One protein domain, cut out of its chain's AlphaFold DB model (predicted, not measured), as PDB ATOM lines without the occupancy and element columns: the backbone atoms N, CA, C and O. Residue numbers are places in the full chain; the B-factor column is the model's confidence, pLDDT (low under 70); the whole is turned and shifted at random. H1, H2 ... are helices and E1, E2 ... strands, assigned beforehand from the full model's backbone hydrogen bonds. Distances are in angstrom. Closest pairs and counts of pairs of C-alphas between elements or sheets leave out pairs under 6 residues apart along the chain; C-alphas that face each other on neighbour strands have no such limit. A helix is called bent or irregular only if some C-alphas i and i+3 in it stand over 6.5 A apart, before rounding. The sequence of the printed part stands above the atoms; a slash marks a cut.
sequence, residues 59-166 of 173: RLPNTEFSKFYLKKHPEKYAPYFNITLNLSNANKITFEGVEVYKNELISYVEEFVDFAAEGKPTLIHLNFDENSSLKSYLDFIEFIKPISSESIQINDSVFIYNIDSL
ATOM      1  N   ARG A  59      14.685 -13.946 -31.886       92.88
ATOM      2  CA  ARG A  59      15.396 -14.502 -33.045       92.88
ATOM      3  C   ARG A  59      14.366 -14.921 -34.080       92.88
ATOM      4  O   ARG A  59      13.471 -15.706 -33.774       92.88
ATOM      5  N   LEU A  60      14.499 -14.438 -35.313       89.50
ATOM      6  CA  LEU A  60      13.712 -14.988 -36.415       89.50
ATOM      7  C   LEU A  60      14.313 -16.324 -36.877       89.50
ATOM      8  O   LEU A  60      15.536 -16.452 -36.918       89.50
ATOM      9  N   PRO A  61      13.488 -17.309 -37.284       78.94
ATOM     10  CA  PRO A  61      13.950 -18.649 -37.666       78.94
ATOM     11  C   PRO A  61      14.748 -18.680 -38.985       78.94
ATOM     12  O   PRO A  61      15.061 -19.753 -39.496       78.94
ATOM     13  N   ASN A  62      15.055 -17.517 -39.559       79.38
ATOM     14  CA  ASN A  62      15.745 -17.390 -40.830       79.38
ATOM     15  C   ASN A  62      17.256 -17.445 -40.624       79.38
ATOM     16  O   ASN A  62      17.780 -16.874 -39.670       79.38
ATOM     17  N   THR A  63      17.947 -18.056 -41.579       84.69
ATOM     18  CA  THR A  63      19.415 -18.127 -41.637       84.69
ATOM     19  C   THR A  63      20.010 -17.167 -42.671       84.69
ATOM     20  O   THR A  63      21.194 -17.241 -42.983       84.69
ATOM     21  N   GLU A  64      19.192 -16.261 -43.207       86.12
ATOM     22  CA  GLU A  64      19.550 -15.275 -44.226       86.12
ATOM     23  C   GLU A  64      19.533 -13.847 -43.655       86.12
ATOM     24  O   GLU A  64      18.906 -13.581 -42.627       86.12
ATOM     25  N   PHE A  65      20.211 -12.912 -44.333       89.38
ATOM     26  CA  PHE A  65      20.180 -11.494 -43.968       89.38
ATOM     27  C   PHE A  65      18.754 -10.928 -43.955       89.38
ATOM     28  O   PHE A  65      17.922 -11.253 -44.812       89.38
ATOM     29  N   SER A  66      18.516  -9.975 -43.056       92.56
ATOM     30  CA  SER A  66      17.250  -9.264 -42.880       92.56
ATOM     31  C   SER A  66      16.661  -8.766 -44.194       92.56
ATOM     32  O   SER A  66      15.478  -8.979 -44.446       92.56
ATOM     33  N   LYS A  67      17.483  -8.204 -45.090       90.19
ATOM     34  CA  LYS A  67      17.057  -7.675 -46.398       90.19
ATOM     35  C   LYS A  67      16.211  -8.649 -47.225       90.19
ATOM     36  O   LYS A  67      15.309  -8.215 -47.942       90.19
ATOM     37  N   PHE A  68      16.472  -9.955 -47.142       89.12
ATOM     38  CA  PHE A  68      15.691 -10.960 -47.864       89.12
ATOM     39  C   PHE A  68      14.332 -11.197 -47.205       89.12
ATOM     40  O   PHE A  68      13.323 -11.328 -47.899       89.12
ATOM     41  N   TYR A  69      14.287 -11.172 -45.874       90.69
ATOM     42  CA  TYR A  69      13.043 -11.238 -45.120       90.69
ATOM     43  C   TYR A  69      12.167 -10.003 -45.351       90.69
ATOM     44  O   TYR A  69      10.981 -10.148 -45.636       90.69
ATOM     45  N   LEU A  70      12.733  -8.790 -45.322       92.88
ATOM     46  CA  LEU A  70      11.954  -7.558 -45.527       92.88
ATOM     47  C   LEU A  70      11.238  -7.558 -46.885       92.88
ATOM     48  O   LEU A  70      10.068  -7.193 -46.967       92.88
ATOM     49  N   LYS A  71      11.907  -8.056 -47.936       91.38
ATOM     50  CA  LYS A  71      11.322  -8.215 -49.278       91.38
ATOM     51  C   LYS A  71      10.126  -9.169 -49.312       91.38
ATOM     52  O   LYS A  71       9.232  -8.978 -50.129       91.38
ATOM     53  N   LYS A  72      10.103 -10.185 -48.443       92.19
ATOM     54  CA  LYS A  72       8.987 -11.139 -48.308       92.19
ATOM     55  C   LYS A  72       7.827 -10.572 -47.475       92.19
ATOM     56  O   LYS A  72       6.723 -11.099 -47.549       92.19
ATOM     57  N   HIS A  73       8.057  -9.494 -46.720       93.31
ATOM     58  CA  HIS A  73       7.077  -8.875 -45.817       93.31
ATOM     59  C   HIS A  73       6.931  -7.356 -46.045       93.31
ATOM     60  O   HIS A  73       7.020  -6.579 -45.090       93.31
ATOM     61  N   PRO A  74       6.688  -6.900 -47.287       94.69
ATOM     62  CA  PRO A  74       6.751  -5.483 -47.634       94.69
ATOM     63  C   PRO A  74       5.737  -4.631 -46.865       94.69
ATOM     64  O   PRO A  74       6.070  -3.525 -46.462       94.69
ATOM     65  N   GLU A  75       4.535  -5.143 -46.587       95.81
ATOM     66  CA  GLU A  75       3.495  -4.397 -45.860       95.81
ATOM     67  C   GLU A  75       3.938  -3.976 -44.453       95.81
ATOM     68  O   GLU A  75       3.635  -2.866 -44.019       95.81
ATOM     69  N   LYS A  76       4.701  -4.831 -43.757       94.62
ATOM     70  CA  LYS A  76       5.200  -4.544 -42.406       94.62
ATOM     71  C   LYS A  76       6.275  -3.454 -42.417       94.62
ATOM     72  O   LYS A  76       6.361  -2.677 -41.472       94.62
ATOM     73  N   TYR A  77       7.103  -3.418 -43.459       95.69
ATOM     74  CA  TYR A  77       8.340  -2.634 -43.467       95.69
ATOM     75  C   TYR A  77       8.295  -1.397 -44.371       95.69
ATOM     76  O   TYR A  77       9.086  -0.482 -44.166       95.69
ATOM     77  N   ALA A  78       7.356  -1.313 -45.316       95.69
ATOM     78  CA  ALA A  78       7.176  -0.162 -46.208       95.69
ATOM     79  C   ALA A  78       7.011   1.206 -45.506       95.69
ATOM     80  O   ALA A  78       7.461   2.201 -46.081       95.69
ATOM     81  N   PRO A  79       6.411   1.305 -44.298       96.19
ATOM     82  CA  PRO A  79       6.320   2.580 -43.583       96.19
ATOM     83  C   PRO A  79       7.664   3.136 -43.091       96.19
ATOM     84  O   PRO A  79       7.746   4.324 -42.788       96.19
ATOM     85  N   TYR A  80       8.700   2.300 -43.001       97.69
ATOM     86  CA  TYR A  80       9.983   2.660 -42.405       97.69
ATOM     87  C   TYR A  80      11.048   2.966 -43.457       97.69
ATOM     88  O   TYR A  80      11.052   2.409 -44.560       97.69
ATOM     89  N   PHE A  81      12.014   3.796 -43.074       97.94
ATOM     90  CA  PHE A  81      13.332   3.792 -43.692       97.94
ATOM     91  C   PHE A  81      14.139   2.635 -43.089       97.94
ATOM     92  O   PHE A  81      14.523   2.666 -41.923       97.94
ATOM     93  N   ASN A  82      14.296   1.550 -43.844       97.62
ATOM     94  CA  ASN A  82      14.904   0.324 -43.332       97.62
ATOM     95  C   ASN A  82      16.402   0.337 -43.613       97.62
ATOM     96  O   ASN A  82      16.788   0.423 -44.775       97.62
ATOM     97  N   ILE A  83      17.206   0.181 -42.564       97.19
ATOM     98  CA  ILE A  83      18.665   0.069 -42.653       97.19
ATOM     99  C   ILE A  83      19.151  -1.167 -41.898       97.19
ATOM    100  O   ILE A  83      18.435  -1.748 -41.083       97.19
ATOM    101  N   THR A  84      20.372  -1.588 -42.164       96.56
ATOM    102  CA  THR A  84      20.957  -2.837 -41.703       96.56
ATOM    103  C   THR A  84      22.289  -2.580 -41.020       96.56
ATOM    104  O   THR A  84      23.135  -1.836 -41.516       96.56
ATOM    105  N   LEU A  85      22.470  -3.234 -39.875       97.56
ATOM    106  CA  LEU A  85      23.752  -3.355 -39.198       97.56
ATOM    107  C   LEU A  85      24.111  -4.829 -39.112       97.56
ATOM    108  O   LEU A  85      23.310  -5.636 -38.632       97.56
ATOM    109  N   ASN A  86      25.308  -5.179 -39.562       95.75
ATOM    110  CA  ASN A  86      25.794  -6.550 -39.538       95.75
ATOM    111  C   ASN A  86      27.023  -6.653 -38.638       95.75
ATOM    112  O   ASN A  86      27.923  -5.820 -38.717       95.75
ATOM    113  N   LEU A  87      27.074  -7.700 -37.818       96.50
ATOM    114  CA  LEU A  87      28.261  -8.100 -37.072       96.50
ATOM    115  C   LEU A  87      28.735  -9.464 -37.585       96.50
ATOM    116  O   LEU A  87      27.982 -10.442 -37.579       96.50
ATOM    117  N   SER A  88      29.981  -9.523 -38.039       94.06
ATOM    118  CA  SER A  88      30.638 -10.777 -38.436       94.06
ATOM    119  C   SER A  88      31.283 -11.492 -37.244       94.06
ATOM    120  O   SER A  88      31.537 -10.880 -36.203       94.06
ATOM    121  N   ASN A  89      31.656 -12.764 -37.420       93.19
ATOM    122  CA  ASN A  89      32.405 -13.522 -36.409       93.19
ATOM    123  C   ASN A  89      33.782 -12.909 -36.052       93.19
ATOM    124  O   ASN A  89      34.307 -13.160 -34.969       93.19
ATOM    125  N   ALA A  90      34.340 -12.067 -36.927       93.19
ATOM    126  CA  ALA A  90      35.582 -11.327 -36.720       93.19
ATOM    127  C   ALA A  90      35.358  -9.963 -36.040       93.19
ATOM    128  O   ALA A  90      36.274  -9.144 -35.978       93.19
ATOM    129  N   ASN A  91      34.142  -9.699 -35.547       92.81
ATOM    130  CA  ASN A  91      33.692  -8.419 -34.995       92.81
ATOM    131  C   ASN A  91      33.798  -7.234 -35.972       92.81
ATOM    132  O   ASN A  91      33.809  -6.080 -35.537       92.81
ATOM    133  N   LYS A  92      33.854  -7.490 -37.286       95.25
ATOM    134  CA  LYS A  92      33.667  -6.433 -38.287       95.25
ATOM    135  C   LYS A  92      32.210  -6.006 -38.286       95.25
ATOM    136  O   LYS A  92      31.332  -6.876 -38.292       95.25
ATOM    137  N   ILE A  93      32.001  -4.696 -38.280       96.25
ATOM    138  CA  ILE A  93      30.691  -4.061 -38.313       96.25
ATOM    139  C   ILE A  93      30.500  -3.498 -39.703       96.25
ATOM    140  O   ILE A  93      31.370  -2.775 -40.192       96.25
ATOM    141  N   THR A  94      29.364  -3.796 -40.316       95.12
ATOM    142  CA  THR A  94      29.007  -3.169 -41.579       95.12
ATOM    143  C   THR A  94      27.634  -2.533 -41.513       95.12
ATOM    144  O   THR A  94      26.700  -3.066 -40.910       95.12
ATOM    145  N   PHE A  95      27.538  -1.355 -42.112       95.81
ATOM    146  CA  PHE A  95      26.329  -0.563 -42.234       95.81
ATOM    147  C   PHE A  95      25.934  -0.532 -43.703       95.81
ATOM    148  O   PHE A  95      26.747  -0.154 -44.544       95.81
ATOM    149  N   GLU A  96      24.726  -0.995 -44.027       93.25
ATOM    150  CA  GLU A  96      24.264  -1.107 -45.421       93.25
ATOM    151  C   GLU A  96      25.245  -1.866 -46.348       93.25
ATOM    152  O   GLU A  96      25.318  -1.615 -47.549       93.25
ATOM    153  N   GLY A  97      25.996  -2.832 -45.795       89.12
ATOM    154  CA  GLY A  97      26.974  -3.650 -46.532       89.12
ATOM    155  C   GLY A  97      28.343  -2.995 -46.753       89.12
ATOM    156  O   GLY A  97      29.134  -3.494 -47.554       89.12
ATOM    157  N   VAL A  98      28.623  -1.876 -46.076       91.25
ATOM    158  CA  VAL A  98      29.926  -1.198 -46.076       91.25
ATOM    159  C   VAL A  98      30.555  -1.306 -44.689       91.25
ATOM    160  O   VAL A  98      29.892  -1.037 -43.690       91.25
ATOM    161  N   GLU A  99      31.828  -1.700 -44.611       94.19
ATOM    162  CA  GLU A  99      32.570  -1.779 -43.344       94.19
ATOM    163  C   GLU A  99      32.702  -0.386 -42.705       94.19
ATOM    164  O   GLU A  99      33.099   0.574 -43.366       94.19
ATOM    165  N   VAL A 100      32.373  -0.282 -41.415       95.62
ATOM    166  CA  VAL A 100      32.449   0.961 -40.633       95.62
ATOM    167  C   VAL A 100      33.186   0.697 -39.325       95.62
ATOM    168  O   VAL A 100      33.004  -0.341 -38.679       95.62
ATOM    169  N   TYR A 101      34.013   1.649 -38.893       95.12
ATOM    170  CA  TYR A 101      34.711   1.537 -37.620       95.12
ATOM    171  C   TYR A 101      33.765   1.735 -36.433       95.12
ATOM    172  O   TYR A 101      32.908   2.617 -36.416       95.12
ATOM    173  N   LYS A 102      33.966   0.939 -35.375       94.94
ATOM    174  CA  LYS A 102      33.121   0.973 -34.171       94.94
ATOM    175  C   LYS A 102      33.018   2.375 -33.555       94.94
ATOM    176  O   LYS A 102      31.952   2.752 -33.102       94.94
ATOM    177  N   ASN A 103      34.098   3.152 -33.529       95.69
ATOM    178  CA  ASN A 103      34.103   4.502 -32.953       95.69
ATOM    179  C   ASN A 103      33.366   5.551 -33.803       95.69
ATOM    180  O   ASN A 103      33.103   6.633 -33.294       95.69
ATOM    181  N   GLU A 104      33.048   5.244 -35.059       96.06
ATOM    182  CA  GLU A 104      32.381   6.157 -35.998       96.06
ATOM    183  C   GLU A 104      30.925   5.754 -36.263       96.06
ATOM    184  O   GLU A 104      30.147   6.554 -36.774       96.06
ATOM    185  N   LEU A 105      30.538   4.524 -35.899       96.88
ATOM    186  CA  LEU A 105      29.250   3.947 -36.279       96.88
ATOM    187  C   LEU A 105      28.052   4.803 -35.856       96.88
ATOM    188  O   LEU A 105      27.166   5.032 -36.668       96.88
ATOM    189  N   ILE A 106      28.012   5.242 -34.595       96.81
ATOM    190  CA  ILE A 106      26.846   5.947 -34.039       96.81
ATOM    191  C   ILE A 106      26.619   7.259 -34.793       96.81
ATOM    192  O   ILE A 106      25.544   7.450 -35.355       96.81
ATOM    193  N   SER A 107      27.651   8.102 -34.894       96.25
ATOM    194  CA  SER A 107      27.571   9.368 -35.633       96.25
ATOM    195  C   SER A 107      27.254   9.145 -37.108       96.25
ATOM    196  O   SER A 107      26.453   9.874 -37.682       96.25
ATOM    197  N   TYR A 108      27.828   8.107 -37.722       96.44
ATOM    198  CA  TYR A 108      27.588   7.819 -39.131       96.44
ATOM    199  C   TYR A 108      26.138   7.401 -39.408       96.44
ATOM    200  O   TYR A 108      25.542   7.862 -40.379       96.44
ATOM    201  N   VAL A 109      25.545   6.568 -38.545       97.12
ATOM    202  CA  VAL A 109      24.133   6.174 -38.662       97.12
ATOM    203  C   VAL A 109      23.215   7.383 -38.477       97.12
ATOM    204  O   VAL A 109      22.277   7.545 -39.253       97.12
ATOM    205  N   GLU A 110      23.485   8.235 -37.489       95.44
ATOM    206  CA  GLU A 110      22.693   9.444 -37.232       95.44
ATOM    207  C   GLU A 110      22.724  10.412 -38.424       95.44
ATOM    208  O   GLU A 110      21.666  10.818 -38.907       95.44
ATOM    209  N   GLU A 111      23.914  10.721 -38.949       95.25
ATOM    210  CA  GLU A 111      24.088  11.592 -40.120       95.25
ATOM    211  C   GLU A 111      23.429  11.009 -41.374       95.25
ATOM    212  O   GLU A 111      22.764  11.722 -42.130       95.25
ATOM    213  N   PHE A 112      23.579   9.701 -41.598       96.19
ATOM    214  CA  PHE A 112      22.957   9.036 -42.737       96.19
ATOM    215  C   PHE A 112      21.432   9.088 -42.656       96.19
ATOM    216  O   PHE A 112      20.775   9.357 -43.660       96.19
ATOM    217  N   VAL A 113      20.857   8.836 -41.479       96.31
ATOM    218  CA  VAL A 113      19.406   8.874 -41.279       96.31
ATOM    219  C   VAL A 113      18.857  10.283 -41.475       96.31
ATOM    220  O   VAL A 113      17.862  10.431 -42.187       96.31
ATOM    221  N   ASP A 114      19.498  11.304 -40.901       94.06
ATOM    222  CA  ASP A 114      19.081  12.704 -41.063       94.06
ATOM    223  C   ASP A 114      19.042  13.110 -42.546       94.06
ATOM    224  O   ASP A 114      18.098  13.752 -43.007       94.06
ATOM    225  N   PHE A 115      20.020  12.639 -43.324       94.62
ATOM    226  CA  PHE A 115      20.102  12.912 -44.754       94.62
ATOM    227  C   PHE A 115      19.128  12.079 -45.608       94.62
ATOM    228  O   PHE A 115      18.511  12.612 -46.532       94.62
ATOM    229  N   ALA A 116      19.006  10.773 -45.348       95.62
ATOM    230  CA  ALA A 116      18.406   9.814 -46.283       95.62
ATOM    231  C   ALA A 116      16.980   9.367 -45.929       95.62
ATOM    232  O   ALA A 116      16.268   8.872 -46.804       95.62
ATOM    233  N   ALA A 117      16.538   9.511 -44.676       93.69
ATOM    234  CA  ALA A 117      15.242   8.974 -44.253       93.69
ATOM    235  C   ALA A 117      14.040   9.795 -44.752       93.69
ATOM    236  O   ALA A 117      12.908   9.310 -44.688       93.69
ATOM    237  N   GLU A 118      14.258  11.024 -45.239       91.44
ATOM    238  CA  GLU A 118      13.222  11.920 -45.783       91.44
ATOM    239  C   GLU A 118      11.997  12.069 -44.848       91.44
ATOM    240  O   GLU A 118      10.844  12.104 -45.280       91.44
ATOM    241  N   GLY A 119      12.240  12.114 -43.534       87.50
ATOM    242  CA  GLY A 119      11.198  12.239 -42.509       87.50
ATOM    243  C   GLY A 119      10.440  10.947 -42.174       87.50
ATOM    244  O   GLY A 119       9.523  10.984 -41.350       87.50
ATOM    245  N   LYS A 120      10.800   9.799 -42.765       95.31
ATOM    246  CA  LYS A 120      10.271   8.493 -42.346       95.31
ATOM    247  C   LYS A 120      10.935   8.027 -41.046       95.31
ATOM    248  O   LYS A 120      12.136   8.232 -40.871       95.31
ATOM    249  N   PRO A 121      10.200   7.331 -40.159       96.94
ATOM    250  CA  PRO A 121      10.823   6.657 -39.029       96.94
ATOM    251  C   PRO A 121      11.795   5.591 -39.540       96.94
ATOM    252  O   PRO A 121      11.470   4.807 -40.436       96.94
ATOM    253  N   THR A 122      12.988   5.560 -38.965       98.31
ATOM    254  CA  THR A 122      14.025   4.594 -39.312       98.31
ATOM    255  C   THR A 122      13.874   3.331 -38.480       98.31
ATOM    256  O   THR A 122      13.653   3.402 -37.272       98.31
ATOM    257  N   LEU A 123      14.026   2.174 -39.124       98.38
ATOM    258  CA  LEU A 123      14.067   0.873 -38.468       98.38
ATOM    259  C   LEU A 123      15.380   0.159 -38.802       98.38
ATOM    260  O   LEU A 123      15.631  -0.195 -39.957       98.38
ATOM    261  N   ILE A 124      16.200  -0.063 -37.777       98.31
ATOM    262  CA  ILE A 124      17.482  -0.760 -37.867       98.31
ATOM    263  C   ILE A 124      17.261  -2.260 -37.710       98.31
ATOM    264  O   ILE A 124      16.741  -2.727 -36.697       98.31
ATOM    265  N   HIS A 125      17.708  -3.030 -38.697       97.75
ATOM    266  CA  HIS A 125      17.672  -4.488 -38.692       97.75
ATOM    267  C   HIS A 125      19.055  -5.043 -38.377       97.75
ATOM    268  O   HIS A 125      20.013  -4.779 -39.102       97.75
ATOM    269  N   LEU A 126      19.147  -5.835 -37.312       97.69
ATOM    270  CA  LEU A 126      20.415  -6.380 -36.839       97.69
ATOM    271  C   LEU A 126      20.652  -7.784 -37.386       97.69
ATOM    272  O   LEU A 126      19.816  -8.675 -37.213       97.69
ATOM    273  N   ASN A 127      21.812  -7.984 -37.998       96.81
ATOM    274  CA  ASN A 127      22.258  -9.264 -38.528       96.81
ATOM    275  C   ASN A 127      23.535  -9.718 -37.817       96.81
ATOM    276  O   ASN A 127      24.490  -8.955 -37.688       96.81
ATOM    277  N   PHE A 128      23.593 -10.983 -37.424       97.12
ATOM    278  CA  PHE A 128      24.732 -11.564 -36.721       97.12
ATOM    279  C   PHE A 128      25.176 -12.857 -37.387       97.12
ATOM    280  O   PHE A 128      24.345 -13.713 -37.682       97.12
ATOM    281  N   ASP A 129      26.484 -13.020 -37.578       95.38
ATOM    282  CA  ASP A 129      27.047 -14.308 -37.985       95.38
ATOM    283  C   ASP A 129      26.747 -15.339 -36.896       95.38
ATOM    284  O   ASP A 129      27.039 -15.104 -35.717       95.38
ATOM    285  N   GLU A 130      26.197 -16.486 -37.279       96.56
ATOM    286  CA  GLU A 130      25.864 -17.580 -36.371       96.56
ATOM    287  C   GLU A 130      27.056 -18.124 -35.561       96.56
ATOM    288  O   GLU A 130      26.861 -18.756 -34.516       96.56
ATOM    289  N   ASN A 131      28.280 -17.874 -36.027       96.56
ATOM    290  CA  ASN A 131      29.532 -18.257 -35.380       96.56
ATOM    291  C   ASN A 131      30.086 -17.174 -34.447       96.56
ATOM    292  O   ASN A 131      31.076 -17.422 -33.758       96.56
ATOM    293  N   SER A 132      29.466 -15.991 -34.391       96.88
ATOM    294  CA  SER A 132      29.804 -14.971 -33.394       96.88
ATOM    295  C   SER A 132      29.575 -15.517 -31.990       96.88
ATOM    296  O   SER A 132      28.634 -16.278 -31.757       96.88
ATOM    297  N   SER A 133      30.416 -15.117 -31.039       97.75
ATOM    298  CA  SER A 133      30.195 -15.474 -29.637       97.75
ATOM    299  C   SER A 133      28.976 -14.744 -29.066       97.75
ATOM    300  O   SER A 133      28.660 -13.623 -29.481       97.75
ATOM    301  N   LEU A 134      28.321 -15.341 -28.068       97.69
ATOM    302  CA  LEU A 134      27.280 -14.661 -27.298       97.69
ATOM    303  C   LEU A 134      27.811 -13.353 -26.686       97.69
ATOM    304  O   LEU A 134      27.110 -12.347 -26.696       97.69
ATOM    305  N   LYS A 135      29.067 -13.326 -26.232       97.12
ATOM    306  CA  LYS A 135      29.713 -12.110 -25.732       97.12
ATOM    307  C   LYS A 135      29.767 -11.006 -26.792       97.12
ATOM    308  O   LYS A 135      29.359  -9.886 -26.511       97.12
ATOM    309  N   SER A 136      30.225 -11.318 -28.006       97.81
ATOM    310  CA  SER A 136      30.282 -10.355 -29.118       97.81
ATOM    311  C   SER A 136      28.907  -9.762 -29.419       97.81
ATOM    312  O   SER A 136      28.785  -8.556 -29.620       97.81
ATOM    313  N   TYR A 137      27.868 -10.601 -29.412       97.75
ATOM    314  CA  TYR A 137      26.485 -10.163 -29.574       97.75
ATOM    315  C   TYR A 137      26.061  -9.189 -28.469       97.75
ATOM    316  O   TYR A 137      25.581  -8.100 -28.771       97.75
ATOM    317  N   LEU A 138      26.273  -9.547 -27.200       96.88
ATOM    318  CA  LEU A 138      25.888  -8.712 -26.057       96.88
ATOM    319  C   LEU A 138      26.628  -7.373 -26.052       96.88
ATOM    320  O   LEU A 138      25.998  -6.326 -25.904       96.88
ATOM    321  N   ASP A 139      27.943  -7.407 -26.270       97.06
ATOM    322  CA  ASP A 139      28.788  -6.215 -26.346       97.06
ATOM    323  C   ASP A 139      28.339  -5.286 -27.481       97.06
ATOM    324  O   ASP A 139      28.400  -4.063 -27.342       97.06
ATOM    325  N   PHE A 140      27.917  -5.850 -28.617       98.00
ATOM    326  CA  PHE A 140      27.435  -5.073 -29.753       98.00
ATOM    327  C   PHE A 140      26.061  -4.466 -29.487       98.00
ATOM    328  O   PHE A 140      25.895  -3.272 -29.715       98.00
ATOM    329  N   ILE A 141      25.112  -5.247 -28.959       96.94
ATOM    330  CA  ILE A 141      23.780  -4.760 -28.580       96.94
ATOM    331  C   ILE A 141      23.892  -3.600 -27.593       96.94
ATOM    332  O   ILE A 141      23.292  -2.555 -27.821       96.94
ATOM    333  N   GLU A 142      24.685  -3.748 -26.532       96.38
ATOM    334  CA  GLU A 142      24.885  -2.678 -25.550       96.38
ATOM    335  C   GLU A 142      25.526  -1.439 -26.184       96.38
ATOM    336  O   GLU A 142      25.109  -0.313 -25.925       96.38
ATOM    337  N   PHE A 143      26.505  -1.645 -27.065       97.75
ATOM    338  CA  PHE A 143      27.192  -0.561 -27.757       97.75
ATOM    339  C   PHE A 143      26.267   0.265 -28.665       97.75
ATOM    340  O   PHE A 143      26.414   1.484 -28.701       97.75
ATOM    341  N   ILE A 144      25.329  -0.359 -29.384       97.31
ATOM    342  CA  ILE A 144      24.445   0.350 -30.326       97.31
ATOM    343  C   ILE A 144      23.209   0.971 -29.668       97.31
ATOM    344  O   ILE A 144      22.525   1.762 -30.315       97.31
ATOM    345  N   LYS A 145      22.902   0.649 -28.402       95.81
ATOM    346  CA  LYS A 145      21.737   1.203 -27.684       95.81
ATOM    347  C   LYS A 145      21.592   2.727 -27.808       95.81
ATOM    348  O   LYS A 145      20.465   3.164 -28.045       95.81
ATOM    349  N   PRO A 146      22.668   3.538 -27.712       96.94
ATOM    350  CA  PRO A 146      22.562   4.991 -27.826       96.94
ATOM    351  C   PRO A 146      22.058   5.503 -29.184       96.94
ATOM    352  O   PRO A 146      21.621   6.642 -29.238       96.94
ATOM    353  N   ILE A 147      22.074   4.685 -30.247       96.19
ATOM    354  CA  ILE A 147      21.537   5.056 -31.573       96.19
ATOM    355  C   ILE A 147      20.007   5.240 -31.529       96.19
ATOM    356  O   ILE A 147      19.433   5.945 -32.356       96.19
ATOM    357  N   SER A 148      19.319   4.579 -30.590       96.12
ATOM    358  CA  SER A 148      17.856   4.622 -30.521       96.12
ATOM    359  C   SER A 148      17.348   6.004 -30.106       96.12
ATOM    360  O   SER A 148      17.798   6.576 -29.113       96.12
ATOM    361  N   SER A 149      16.346   6.504 -30.822       94.94
ATOM    362  CA  SER A 149      15.711   7.802 -30.591       94.94
ATOM    363  C   SER A 149      14.215   7.744 -30.929       94.94
ATOM    364  O   SER A 149      13.676   6.687 -31.253       94.94
ATOM    365  N   GLU A 150      13.508   8.877 -30.869       92.12
ATOM    366  CA  GLU A 150      12.103   8.938 -31.305       92.12
ATOM    367  C   GLU A 150      11.938   8.615 -32.802       92.12
ATOM    368  O   GLU A 150      10.922   8.044 -33.203       92.12
ATOM    369  N   SER A 151      12.939   8.951 -33.625       92.75
ATOM    370  CA  SER A 151      12.935   8.740 -35.077       92.75
ATOM    371  C   SER A 151      13.702   7.494 -35.522       92.75
ATOM    372  O   SER A 151      13.513   7.059 -36.658       92.75
ATOM    373  N   ILE A 152      14.535   6.904 -34.657       97.50
ATOM    374  CA  ILE A 152      15.356   5.726 -34.959       97.50
ATOM    375  C   ILE A 152      15.020   4.599 -33.989       97.50
ATOM    376  O   ILE A 152      15.296   4.678 -32.794       97.50
ATOM    377  N   GLN A 153      14.461   3.516 -34.517       97.69
ATOM    378  CA  GLN A 153      14.110   2.326 -33.752       97.69
ATOM    379  C   GLN A 153      15.020   1.165 -34.141       97.69
ATOM    380  O   GLN A 153      15.306   0.955 -35.319       97.69
ATOM    381  N   ILE A 154      15.433   0.364 -33.163       97.81
ATOM    382  CA  ILE A 154      16.040  -0.943 -33.416       97.81
ATOM    383  C   ILE A 154      14.912  -1.974 -33.464       97.81
ATOM    384  O   ILE A 154      14.043  -2.001 -32.593       97.81
ATOM    385  N   ASN A 155      14.906  -2.812 -34.499       96.31
ATOM    386  CA  ASN A 155      13.926  -3.880 -34.647       96.31
ATOM    387  C   ASN A 155      14.007  -4.847 -33.453       96.31
ATOM    388  O   ASN A 155      15.091  -5.272 -33.060       96.31
ATOM    389  N   ASP A 156      12.853  -5.235 -32.909       95.38
ATOM    390  CA  ASP A 156      12.719  -6.168 -31.778       95.38
ATOM    391  C   ASP A 156      13.142  -7.610 -32.108       95.38
ATOM    392  O   ASP A 156      13.085  -8.510 -31.265       95.38
ATOM    393  N   SER A 157      13.530  -7.832 -33.360       95.12
ATOM    394  CA  SER A 157      13.906  -9.107 -33.930       95.12
ATOM    395  C   SER A 157      15.301  -9.016 -34.541       95.12
ATOM    396  O   SER A 157      15.578  -8.143 -35.366       95.12
ATOM    397  N   VAL A 158      16.162  -9.964 -34.178       96.38
ATOM    398  CA  VAL A 158      17.500 -10.144 -34.743       96.38
ATOM    399  C   VAL A 158      17.517 -11.289 -35.748       96.38
ATOM    400  O   VAL A 158      16.762 -12.265 -35.647       96.38
ATOM    401  N   PHE A 159      18.418 -11.175 -36.715       95.81
ATOM    402  CA  PHE A 159      18.663 -12.173 -37.746       95.81
ATOM    403  C   PHE A 159      20.022 -12.813 -37.484       95.81
ATOM    404  O   PHE A 159      21.026 -12.115 -37.372       95.81
ATOM    405  N   ILE A 160      20.058 -14.136 -37.367       95.81
ATOM    406  CA  ILE A 160      21.301 -14.884 -37.157       95.81
ATOM    407  C   ILE A 160      21.554 -15.688 -38.424       95.81
ATOM    408  O   ILE A 160      20.875 -16.688 -38.662       95.81
ATOM    409  N   TYR A 161      22.481 -15.212 -39.250       93.12
ATOM    410  CA  TYR A 161      22.716 -15.760 -40.578       93.12
ATOM    411  C   TYR A 161      23.795 -16.838 -40.576       93.12
ATOM    412  O   TYR A 161      24.775 -16.769 -39.834       93.12
ATOM    413  N   ASN A 162      23.625 -17.808 -41.470       91.56
ATOM    414  CA  ASN A 162      24.649 -18.777 -41.818       91.56
ATOM    415  C   ASN A 162      25.257 -18.372 -43.161       91.56
ATOM    416  O   ASN A 162      24.555 -18.408 -44.172       91.56
ATOM    417  N   ILE A 163      26.547 -18.023 -43.171       85.12
ATOM    418  CA  ILE A 163      27.278 -17.632 -44.388       85.12
ATOM    419  C   ILE A 163      27.138 -18.696 -45.483       85.12
ATOM    420  O   ILE A 163      26.868 -18.348 -46.628       85.12
ATOM    421  N   ASP A 164      27.203 -19.978 -45.122       85.38
ATOM    422  CA  ASP A 164      27.116 -21.095 -46.072       85.38
ATOM    423  C   ASP A 164      25.707 -21.271 -46.672       85.38
ATOM    424  O   ASP A 164      25.511 -22.037 -47.612       85.38
ATOM    425  N   SER A 165      24.698 -20.612 -46.096       83.25
ATOM    426  CA  SER A 165      23.307 -20.620 -46.574       83.25
ATOM    427  C   SER A 165      22.905 -19.322 -47.269       83.25
ATOM    428  O   SER A 165      21.766 -19.211 -47.732       83.25
ATOM    429  N   LEU A 166      23.797 -18.332 -47.327       78.50
ATOM    430  CA  LEU A 166      23.533 -17.119 -48.080       78.50
ATOM    431  C   LEU A 166      23.565 -17.449 -49.579       78.50
ATOM    432  O   LEU A 166      24.373 -18.269 -50.013       78.50
TER     433      LEU A 166
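Overview. This is residues 59 to 166 of the 173 residues of an uncharacterized protein of Kordia sp (UniProt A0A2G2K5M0). A strongly twisted sheet of five strands runs through the middle, with H1 standing on one face and H4 lying on the opposite face; H3, also on the sheet, meets the last residues of H4. Residues 71 to 76, of which 74 to 76 belong to H2, stick out. The 108 printed residues include four named helices and five named strands, in the order H1 H2 E1 E2 E3 H3 E4 H4 E5; the class is mixed, and the mixed sheet runs E3 E2 E1 E4 E5. The whole is compact, with a radius of gyration of the C-alphas of 13.3 A and spans of 36 by 33 by 21 A.

Arrangement. H1, residues 66 to 72, stands up from the sheet over E4, residues 122 to 129; the closest C-alphas, of Ser 66 and His 125, are 6.4 A apart. H2, residues 74 to 77, is not on the sheet. E1, residues 81 to 87, is parallel to its neighbour E4, with N 85 and O 125 3.0 A apart. E2, residues 93 to 95, forms an antiparallel hairpin with E1, with N 94 and O 86 3.0 A apart. E3, residues 98 to 100, meets E2 only at a point. H3, residues 105 to 116, touches H4, residues 134 to 147, with residues 106 to 110 alone; the closest C-alphas, of Ile 106 and Ile 147, are 5.9 A apart, at a steep tilt of 48 degrees, the same way. H4 lies over E1 and E4 at a height over the sheet of 9.4 A. E5, residues 152 to 161, is parallel to its neighbour E4, with N 159 and O 126 2.9 A apart; E4, H4 and E5 form a strand-helix-strand unit, two parallel strands joined through a helix, with a right-handed crossover. Every O i to N i+4 pair is within hydrogen-bond range in H1 and H3, and 8 of 10 are in H4; H2 is too short for one.

Along the chain. H1 begins at C-alpha 66 (17.250, -9.264, -42.880). E1 is 20.2 A long, E4 23.0 A, H3 15.9 A. H4, 21.0 A, is irregular, C-alphas 143 and 146 being 7.2 A apart. E5, 23.4 A, bends by 68 degrees at residue 156 and ends at C-alpha 161 (22.716, -15.760, -40.578).

Size, cuts and confidence. The C-alphas farthest apart, of Gly 119 and Asp 164, are 37.1 A apart. The printed part has no cut, its links between named elements are tight, and no printed residue is under 70 in pLDDT.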